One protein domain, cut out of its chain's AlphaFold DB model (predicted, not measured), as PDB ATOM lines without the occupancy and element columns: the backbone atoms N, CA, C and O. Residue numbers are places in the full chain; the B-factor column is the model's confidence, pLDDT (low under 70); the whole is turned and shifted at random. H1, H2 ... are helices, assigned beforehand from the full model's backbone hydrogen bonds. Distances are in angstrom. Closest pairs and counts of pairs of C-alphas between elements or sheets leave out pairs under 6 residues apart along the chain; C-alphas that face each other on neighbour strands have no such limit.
ATOM      1  N   LEU A  18      39.226  31.917   8.163       90.69
ATOM      2  CA  LEU A  18      39.564  30.571   7.727       90.69
ATOM      3  C   LEU A  18      41.091  30.445   7.680       90.69
ATOM      4  O   LEU A  18      41.762  31.277   7.073       90.69
ATOM      5  N   ALA A  19      41.636  29.411   8.314       89.12
ATOM      6  CA  ALA A  19      43.062  29.107   8.290       89.12
ATOM      7  C   ALA A  19      43.285  27.591   8.380       89.12
ATOM      8  O   ALA A  19      42.474  26.878   8.974       89.12
ATOM      9  N   ASP A  20      44.387  27.106   7.804       89.00
ATOM     10  CA  ASP A  20      44.773  25.691   7.833       89.00
ATOM     11  C   ASP A  20      46.290  25.517   8.029       89.00
ATOM     12  O   ASP A  20      47.063  26.470   7.915       89.00
ATOM     13  N   SER A  21      46.717  24.296   8.356       86.38
ATOM     14  CA  SER A  21      48.120  23.909   8.489       86.38
ATOM     15  C   SER A  21      48.334  22.428   8.159       86.38
ATOM     16  O   SER A  21      47.585  21.571   8.634       86.38
ATOM     17  N   ASP A  22      49.417  22.116   7.439       87.50
ATOM     18  CA  ASP A  22      49.854  20.733   7.170       87.50
ATOM     19  C   ASP A  22      50.285  19.993   8.449       87.50
ATOM     20  O   ASP A  22      50.203  18.767   8.555       87.50
ATOM     21  N   ALA A  23      50.735  20.733   9.466       86.81
ATOM     22  CA  ALA A  23      51.156  20.160  10.733       86.81
ATOM     23  C   ALA A  23      49.947  19.921  11.649       86.81
ATOM     24  O   ALA A  23      49.341  20.863  12.157       86.81
ATOM     25  N   ARG A  24      49.647  18.652  11.961       88.38
ATOM     26  CA  ARG A  24      48.468  18.256  12.761       88.38
ATOM     27  C   ARG A  24      48.343  18.981  14.110       88.38
ATOM     28  O   ARG A  24      47.244  19.370  14.486       88.38
ATOM     29  N   ILE A  25      49.452  19.185  14.827       86.88
ATOM     30  CA  ILE A  25      49.445  19.916  16.110       86.88
ATOM     31  C   ILE A  25      49.114  21.395  15.897       86.88
ATOM     32  O   ILE A  25      48.274  21.943  16.602       86.88
ATOM     33  N   VAL A  26      49.734  22.030  14.901       86.06
ATOM     34  CA  VAL A  26      49.490  23.444  14.589       86.06
ATOM     35  C   VAL A  26      48.050  23.640  14.129       86.06
ATOM     36  O   VAL A  26      47.403  24.569  14.587       86.06
ATOM     37  N   LYS A  27      47.506  22.719  13.328       90.19
ATOM     38  CA  LYS A  27      46.094  22.719  12.927       90.19
ATOM     39  C   LYS A  27      45.143  22.736  14.130       90.19
ATOM     40  O   LYS A  27      44.168  23.481  14.121       90.19
ATOM     41  N   GLY A  28      45.450  21.980  15.187       91.38
ATOM     42  CA  GLY A  28      44.694  22.028  16.443       91.38
ATOM     43  C   GLY A  28      44.766  23.393  17.139       91.38
ATOM     44  O   GLY A  28      43.745  23.920  17.568       91.38
ATOM     45  N   LEU A  29      45.953  24.002  17.198       90.88
ATOM     46  CA  LEU A  29      46.141  25.335  17.789       90.88
ATOM     47  C   LEU A  29      45.436  26.435  16.982       90.88
ATOM     48  O   LEU A  29      44.834  27.336  17.557       90.88
ATOM     49  N   VAL A  30      45.477  26.334  15.652       90.88
ATOM     50  CA  VAL A  30      44.748  27.217  14.734       90.88
ATOM     51  C   VAL A  30      43.249  27.102  14.983       90.88
ATOM     52  O   VAL A  30      42.589  28.125  15.117       90.88
ATOM     53  N   ALA A  31      42.712  25.886  15.117       93.25
ATOM     54  CA  ALA A  31      41.299  25.692  15.424       93.25
ATOM     55  C   ALA A  31      40.897  26.382  16.740       93.25
ATOM     56  O   ALA A  31      39.908  27.107  16.758       93.25
ATOM     57  N   LEU A  32      41.698  26.242  17.805       92.75
ATOM     58  CA  LEU A  32      41.447  26.916  19.088       92.75
ATOM     59  C   LEU A  32      41.428  28.444  18.964       92.75
ATOM     60  O   LEU A  32      40.602  29.099  19.600       92.75
ATOM     61  N   LEU A  33      42.330  29.003  18.157       91.31
ATOM     62  CA  LEU A  33      42.415  30.439  17.907       91.31
ATOM     63  C   LEU A  33      41.227  30.940  17.072       91.31
ATOM     64  O   LEU A  33      40.598  31.931  17.429       91.31
ATOM     65  N   LEU A  34      40.866  30.225  16.004       92.25
ATOM     66  CA  LEU A  34      39.699  30.549  15.179       92.25
ATOM     67  C   LEU A  34      38.401  30.485  15.992       92.25
ATOM     68  O   LEU A  34      37.551  31.354  15.842       92.25
ATOM     69  N   THR A  35      38.256  29.505  16.888       92.56
ATOM     70  CA  THR A  35      37.107  29.428  17.803       92.56
ATOM     71  C   THR A  35      37.044  30.624  18.756       92.56
ATOM     72  O   THR A  35      35.950  31.080  19.068       92.56
ATOM     73  N   ALA A  36      38.187  31.153  19.197       91.19
ATOM     74  CA  ALA A  36      38.225  32.322  20.073       91.19
ATOM     75  C   ALA A  36      37.917  33.643  19.339       91.19
ATOM     76  O   ALA A  36      37.339  34.549  19.940       91.19
ATOM     77  N   CYS A  37      38.293  33.755  18.059       91.12
ATOM     78  CA  CYS A  37      38.177  34.995  17.284       91.12
ATOM     79  C   CYS A  37      36.933  35.079  16.383       91.12
ATOM     80  O   CYS A  37      36.490  36.181  16.073       91.12
ATOM     81  N   ASN A  38      36.373  33.960  15.919       92.25
ATOM     82  CA  ASN A  38      35.237  33.994  14.996       92.25
ATOM     83  C   ASN A  38      33.963  34.500  15.680       92.25
ATOM     84  O   ASN A  38      33.636  34.099  16.796       92.25
ATOM     85  N   GLY A  39      33.219  35.365  14.985       89.38
ATOM     86  CA  GLY A  39      32.002  35.978  15.520       89.38
ATOM     87  C   GLY A  39      32.266  37.091  16.538       89.38
ATOM     88  O   GLY A  39      31.336  37.527  17.213       89.38
ATOM     89  N   LYS A  40      33.517  37.545  16.655       90.25
ATOM     90  CA  LYS A  40      33.921  38.692  17.470       90.25
ATOM     91  C   LYS A  40      33.943  39.976  16.650       90.25
ATOM     92  O   LYS A  40      34.143  39.937  15.433       90.25
ATOM     93  N   SER A  41      33.723  41.105  17.318       90.69
ATOM     94  CA  SER A  41      33.938  42.422  16.717       90.69
ATOM     95  C   SER A  41      35.433  42.738  16.583       90.69
ATOM     96  O   SER A  41      36.277  42.104  17.222       90.69
ATOM     97  N   ALA A  42      35.768  43.752  15.782       89.06
ATOM     98  CA  ALA A  42      37.139  44.247  15.655       89.06
ATOM     99  C   ALA A  42      37.760  44.610  17.020       89.06
ATOM    100  O   ALA A  42      38.865  44.165  17.329       89.06
ATOM    101  N   ASP A  43      37.022  45.333  17.871       90.19
ATOM    102  CA  ASP A  43      37.485  45.722  19.210       90.19
ATOM    103  C   ASP A  43      37.774  44.506  20.101       90.19
ATOM    104  O   ASP A  43      38.789  44.464  20.798       90.19
ATOM    105  N   GLU A  44      36.915  43.483  20.053       90.88
ATOM    106  CA  GLU A  44      37.118  42.243  20.807       90.88
ATOM    107  C   GLU A  44      38.354  41.471  20.321       90.88
ATOM    108  O   GLU A  44      39.075  40.896  21.135       90.88
ATOM    109  N   ILE A  45      38.627  41.470  19.013       91.31
ATOM    110  CA  ILE A  45      39.802  40.807  18.423       91.31
ATOM    111  C   ILE A  45      41.093  41.538  18.800       91.31
ATOM    112  O   ILE A  45      42.094  40.896  19.128       91.31
ATOM    113  N   VAL A  46      41.088  42.873  18.792       90.25
ATOM    114  CA  VAL A  46      42.246  43.673  19.218       90.25
ATOM    115  C   VAL A  46      42.530  43.456  20.706       90.25
ATOM    116  O   VAL A  46      43.686  43.229  21.081       90.25
ATOM    117  N   ALA A  47      41.480  43.448  21.533       91.50
ATOM    118  CA  ALA A  47      41.562  43.217  22.973       91.50
ATOM    119  C   ALA A  47      41.865  41.756  23.359       91.50
ATOM    120  O   ALA A  47      42.177  41.486  24.518       91.50
ATOM    121  N   PHE A  48      41.785  40.810  22.418       91.19
ATOM    122  CA  PHE A  48      42.034  39.399  22.689       91.19
ATOM    123  C   PHE A  48      43.496  39.148  23.081       91.19
ATOM    124  O   PHE A  48      44.418  39.325  22.277       91.19
ATOM    125  N   ASP A  49      43.714  38.698  24.314       90.69
ATOM    126  CA  ASP A  49      45.022  38.279  24.813       90.69
ATOM    127  C   ASP A  49      45.232  36.783  24.545       90.69
ATOM    128  O   ASP A  49      44.637  35.912  25.186       90.69
ATOM    129  N   ILE A  50      46.084  36.496  23.562       87.50
ATOM    130  CA  ILE A  50      46.398  35.125  23.176       87.50
ATOM    131  C   ILE A  50      47.249  34.414  24.236       87.50
ATOM    132  O   ILE A  50      47.035  33.227  24.468       87.50
ATOM    133  N   ASP A  51      48.162  35.117  24.907       87.75
ATOM    134  CA  ASP A  51      49.036  34.521  25.917       87.75
ATOM    135  C   ASP A  51      48.199  34.032  27.093       87.75
ATOM    136  O   ASP A  51      48.245  32.853  27.453       87.75
ATOM    137  N   ALA A  52      47.329  34.903  27.609       91.31
ATOM    138  CA  ALA A  52      46.401  34.550  28.675       91.31
ATOM    139  C   ALA A  52      45.433  33.428  28.261       91.31
ATOM    140  O   ALA A  52      45.066  32.584  29.080       91.31
ATOM    141  N   TYR A  53      45.006  33.385  26.995       91.38
ATOM    142  CA  TYR A  53      44.128  32.324  26.504       91.38
ATOM    143  C   TYR A  53      44.816  30.952  26.514       91.38
ATOM    144  O   TYR A  53      44.257  29.995  27.051       91.38
ATOM    145  N   PHE A  54      46.032  30.846  25.972       88.50
ATOM    146  CA  PHE A  54      46.774  29.579  25.953       88.50
ATOM    147  C   PHE A  54      47.268  29.160  27.343       88.50
ATOM    148  O   PHE A  54      47.331  27.958  27.622       88.50
ATOM    149  N   ASP A  55      47.519  30.120  28.232       90.31
ATOM    150  CA  ASP A  55      47.837  29.855  29.634       90.31
ATOM    151  C   ASP A  55      46.660  29.237  30.388       90.31
ATOM    152  O   ASP A  55      46.801  28.190  31.020       90.31
ATOM    153  N   ARG A  56      45.451  29.782  30.211       92.62
ATOM    154  CA  ARG A  56      44.222  29.210  30.792       92.62
ATOM    155  C   ARG A  56      43.908  27.805  30.281       92.62
ATOM    156  O   ARG A  56      43.253  27.039  30.983       92.62
ATOM    157  N   LEU A  57      44.364  27.466  29.077       90.50
ATOM    158  CA  LEU A  57      44.247  26.121  28.513       90.50
ATOM    159  C   LEU A  57      45.356  25.167  28.991       90.50
ATOM    160  O   LEU A  57      45.326  23.989  28.640       90.50
ATOM    161  N   GLY A  58      46.334  25.646  29.767       90.12
ATOM    162  CA  GLY A  58      47.479  24.852  30.219       90.12
ATOM    163  C   GLY A  58      48.417  24.434  29.082       90.12
ATOM    164  O   GLY A  58      49.133  23.440  29.197       90.12
ATOM    165  N   LEU A  59      48.389  25.159  27.960       87.75
ATOM    166  CA  LEU A  59      49.185  24.853  26.768       87.75
ATOM    167  C   LEU A  59      50.520  25.607  26.744       87.75
ATOM    168  O   LEU A  59      51.423  25.239  25.983       87.75
ATOM    169  N   THR A  60      50.672  26.628  27.587       82.00
ATOM    170  CA  THR A  60      51.933  27.350  27.774       82.00
ATOM    171  C   THR A  60      53.046  26.374  28.171       82.00
ATOM    172  O   THR A  60      52.894  25.555  29.074       82.00
ATOM    173  N   GLY A  61      54.174  26.420  27.458       83.00
ATOM    174  CA  GLY A  61      55.332  25.553  27.716       83.00
ATOM    175  C   GLY A  61      55.235  24.116  27.180       83.00
ATOM    176  O   GLY A  61      56.244  23.419  27.166       83.00
ATOM    177  N   GLN A  62      54.078  23.675  26.669       85.19
ATOM    178  CA  GLN A  62      53.923  22.356  26.021       85.19
ATOM    179  C   GLN A  62      54.339  22.366  24.540       85.19
ATOM    180  O   GLN A  62      54.473  21.326  23.887       85.19
ATOM    181  N   LEU A  63      54.523  23.560  23.979       83.50
ATOM    182  CA  LEU A  63      54.845  23.777  22.578       83.50
ATOM    183  C   LEU A  63      56.324  24.121  22.411       83.50
ATOM    184  O   LEU A  63      56.893  24.899  23.174       83.50
ATOM    185  N   SER A  64      56.949  23.565  21.370       87.62
ATOM    186  CA  SER A  64      58.300  23.973  20.988       87.62
ATOM    187  C   SER A  64      58.303  25.424  20.482       87.62
ATOM    188  O   SER A  64      57.295  25.868  19.920       87.62
ATOM    189  N   PRO A  65      59.437  26.145  20.570       86.00
ATOM    190  CA  PRO A  65      59.523  27.543  20.139       86.00
ATOM    191  C   PRO A  65      59.018  27.784  18.709       86.00
ATOM    192  O   PRO A  65      58.298  28.741  18.453       86.00
ATOM    193  N   SER A  66      59.315  26.873  17.776       87.00
ATOM    194  CA  SER A  66      58.848  26.972  16.385       87.00
ATOM    195  C   SER A  66      57.316  26.949  16.257       87.00
ATOM    196  O   SER A  66      56.756  27.718  15.478       87.00
ATOM    197  N   ARG A  67      56.624  26.117  17.048       84.19
ATOM    198  CA  ARG A  67      55.153  25.999  17.021       84.19
ATOM    199  C   ARG A  67      54.493  27.239  17.606       84.19
ATOM    200  O   ARG A  67      53.564  27.780  17.014       84.19
ATOM    201  N   THR A  68      55.022  27.693  18.734       84.31
ATOM    202  CA  THR A  68      54.597  28.916  19.410       84.31
ATOM    203  C   THR A  68      54.747  30.133  18.493       84.31
ATOM    204  O   THR A  68      53.799  30.892  18.310       84.31
ATOM    205  N   ASN A  69      55.884  30.264  17.806       85.88
ATOM    206  CA  ASN A  69      56.125  31.363  16.867       85.88
ATOM    207  C   ASN A  69      55.148  31.357  15.681       85.88
ATOM    208  O   ASN A  69      54.659  32.415  15.279       85.88
ATOM    209  N   GLY A  70      54.840  30.179  15.127       84.94
ATOM    210  CA  GLY A  70      53.851  30.049  14.053       84.94
ATOM    211  C   GLY A  70      52.454  30.490  14.497       84.94
ATOM    212  O   GLY A  70      51.793  31.256  13.798       84.94
ATOM    213  N   LEU A  71      52.041  30.074  15.696       85.50
ATOM    214  CA  LEU A  71      50.759  30.454  16.286       85.50
ATOM    215  C   LEU A  71      50.653  31.969  16.524       85.50
ATOM    216  O   LEU A  71      49.668  32.582  16.113       85.50
ATOM    217  N   PHE A  72      51.677  32.591  17.117       87.00
ATOM    218  CA  PHE A  72      51.704  34.046  17.309       87.00
ATOM    219  C   PHE A  72      51.678  34.817  15.992       87.00
ATOM    220  O   PHE A  72      51.029  35.859  15.899       87.00
ATOM    221  N   SER A  73      52.350  34.304  14.960       88.50
ATOM    222  CA  SER A  73      52.328  34.921  13.632       88.50
ATOM    223  C   SER A  73      50.913  34.925  13.048       88.50
ATOM    224  O   SER A  73      50.474  35.948  12.523       88.50
ATOM    225  N   LEU A  74      50.165  33.827  13.211       86.81
ATOM    226  CA  LEU A  74      48.765  33.749  12.784       86.81
ATOM    227  C   LEU A  74      47.876  34.718  13.577       86.81
ATOM    228  O   LEU A  74      47.078  35.448  12.998       86.81
ATOM    229  N   ALA A  75      48.044  34.766  14.898       88.12
ATOM    230  CA  ALA A  75      47.288  35.666  15.763       88.12
ATOM    231  C   ALA A  75      47.522  37.138  15.413       88.12
ATOM    232  O   ALA A  75      46.585  37.930  15.347       88.12
ATOM    233  N   LYS A  76      48.774  37.499  15.118       90.25
ATOM    234  CA  LYS A  76      49.131  38.836  14.645       90.25
ATOM    235  C   LYS A  76      48.491  39.151  13.291       90.25
ATOM    236  O   LYS A  76      48.018  40.271  13.100       90.25
ATOM    237  N   ALA A  77      48.449  38.184  12.372       89.12
ATOM    238  CA  ALA A  77      47.792  38.351  11.077       89.12
ATOM    239  C   ALA A  77      46.287  38.625  11.243       89.12
ATOM    240  O   ALA A  77      45.782  39.574  10.651       89.12
ATOM    241  N   ILE A  78      45.604  37.877  12.120       87.88
ATOM    242  CA  ILE A  78      44.192  38.112  12.465       87.88
ATOM    243  C   ILE A  78      44.005  39.528  13.027       87.88
ATOM    244  O   ILE A  78      43.175  40.281  12.524       87.88
ATOM    245  N   LYS A  79      44.827  39.944  13.999       88.00
ATOM    246  CA  LYS A  79      44.744  41.290  14.596       88.00
ATOM    247  C   LYS A  79      45.009  42.435  13.617       88.00
ATOM    248  O   LYS A  79      44.500  43.523  13.825       88.00
ATOM    249  N   THR A  80      45.815  42.215  12.581       88.69
ATOM    250  CA  THR A  80      46.109  43.250  11.569       88.69
ATOM    251  C   THR A  80      45.004  43.359  10.513       88.69
ATOM    252  O   THR A  80      44.974  44.318   9.754       88.69
ATOM    253  N   SER A  81      44.126  42.357  10.425       83.44
ATOM    254  CA  SER A  81      43.093  42.271   9.388       83.44
ATOM    255  C   SER A  81      41.760  42.937   9.744       83.44
ATOM    256  O   SER A  81      40.890  43.010   8.876       83.44
ATOM    257  N   VAL A  82      41.589  43.355  11.003       77.75
ATOM    258  CA  VAL A  82      40.388  44.046  11.503       77.75
ATOM    259  C   VAL A  82      40.479  45.555  11.368       77.75
ATOM    260  O   VAL A  82      41.611  46.086  11.400       77.75
TER     261      VAL A  82
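Overview. This is residues 18 to 82 of the 82 residues of the protein "Fe-S metabolism associated domain protein" of Shewanella violacea (strain JCM 10179 / CIP 106290 / LMG 19151 / DSS12) (UniProt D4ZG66). Two long helices, H1 and H4, run side by side the same way, and the chain returns between them along one side through two short helices, H2 and H3. Residues 18 to 23 run along the opposite side. The printed part has 65 residues with four named helices, H1 to H4, and no named strand: all helix, compact, radius of gyration of the C-alphas 11.4 A, spans 30 by 25 by 16 A.

Arrangement. H1, residues 24 to 37, touches H4, residues 65 to 80, at a shallow tilt of 30 degrees; the closest C-alphas, of Val 26 and Arg 67, are 6.7 A apart. H2, residues 42 to 47, only just touches H4, with 3 pairs of C-alphas within 8 A, through residues 78 to 79 of H4 alone; the closest are Val 46 and Lys 79, 5.8 A. H3, residues 50 to 56, is near H1, and close but not clearly touching H4, C-alphas 50 and 75 being 7.5 A apart. In the four helices every O i to N i+4 pair is within hydrogen-bond range.

Along the chain. H1 begins at C-alpha 24 (48.468, 18.256, 12.761) and is 20.2 A long; H2 is 8.6 A, H3 9.9 A. H4, 22.4 A, ends at C-alpha 80 (46.109, 43.250, 11.569).

Size, cuts and confidence. The C-alphas of Ser 41 and Ser 64, the farthest apart, are 30.9 A apart. The printed part has no cut and no long link; no printed residue is under 70 in pLDDT.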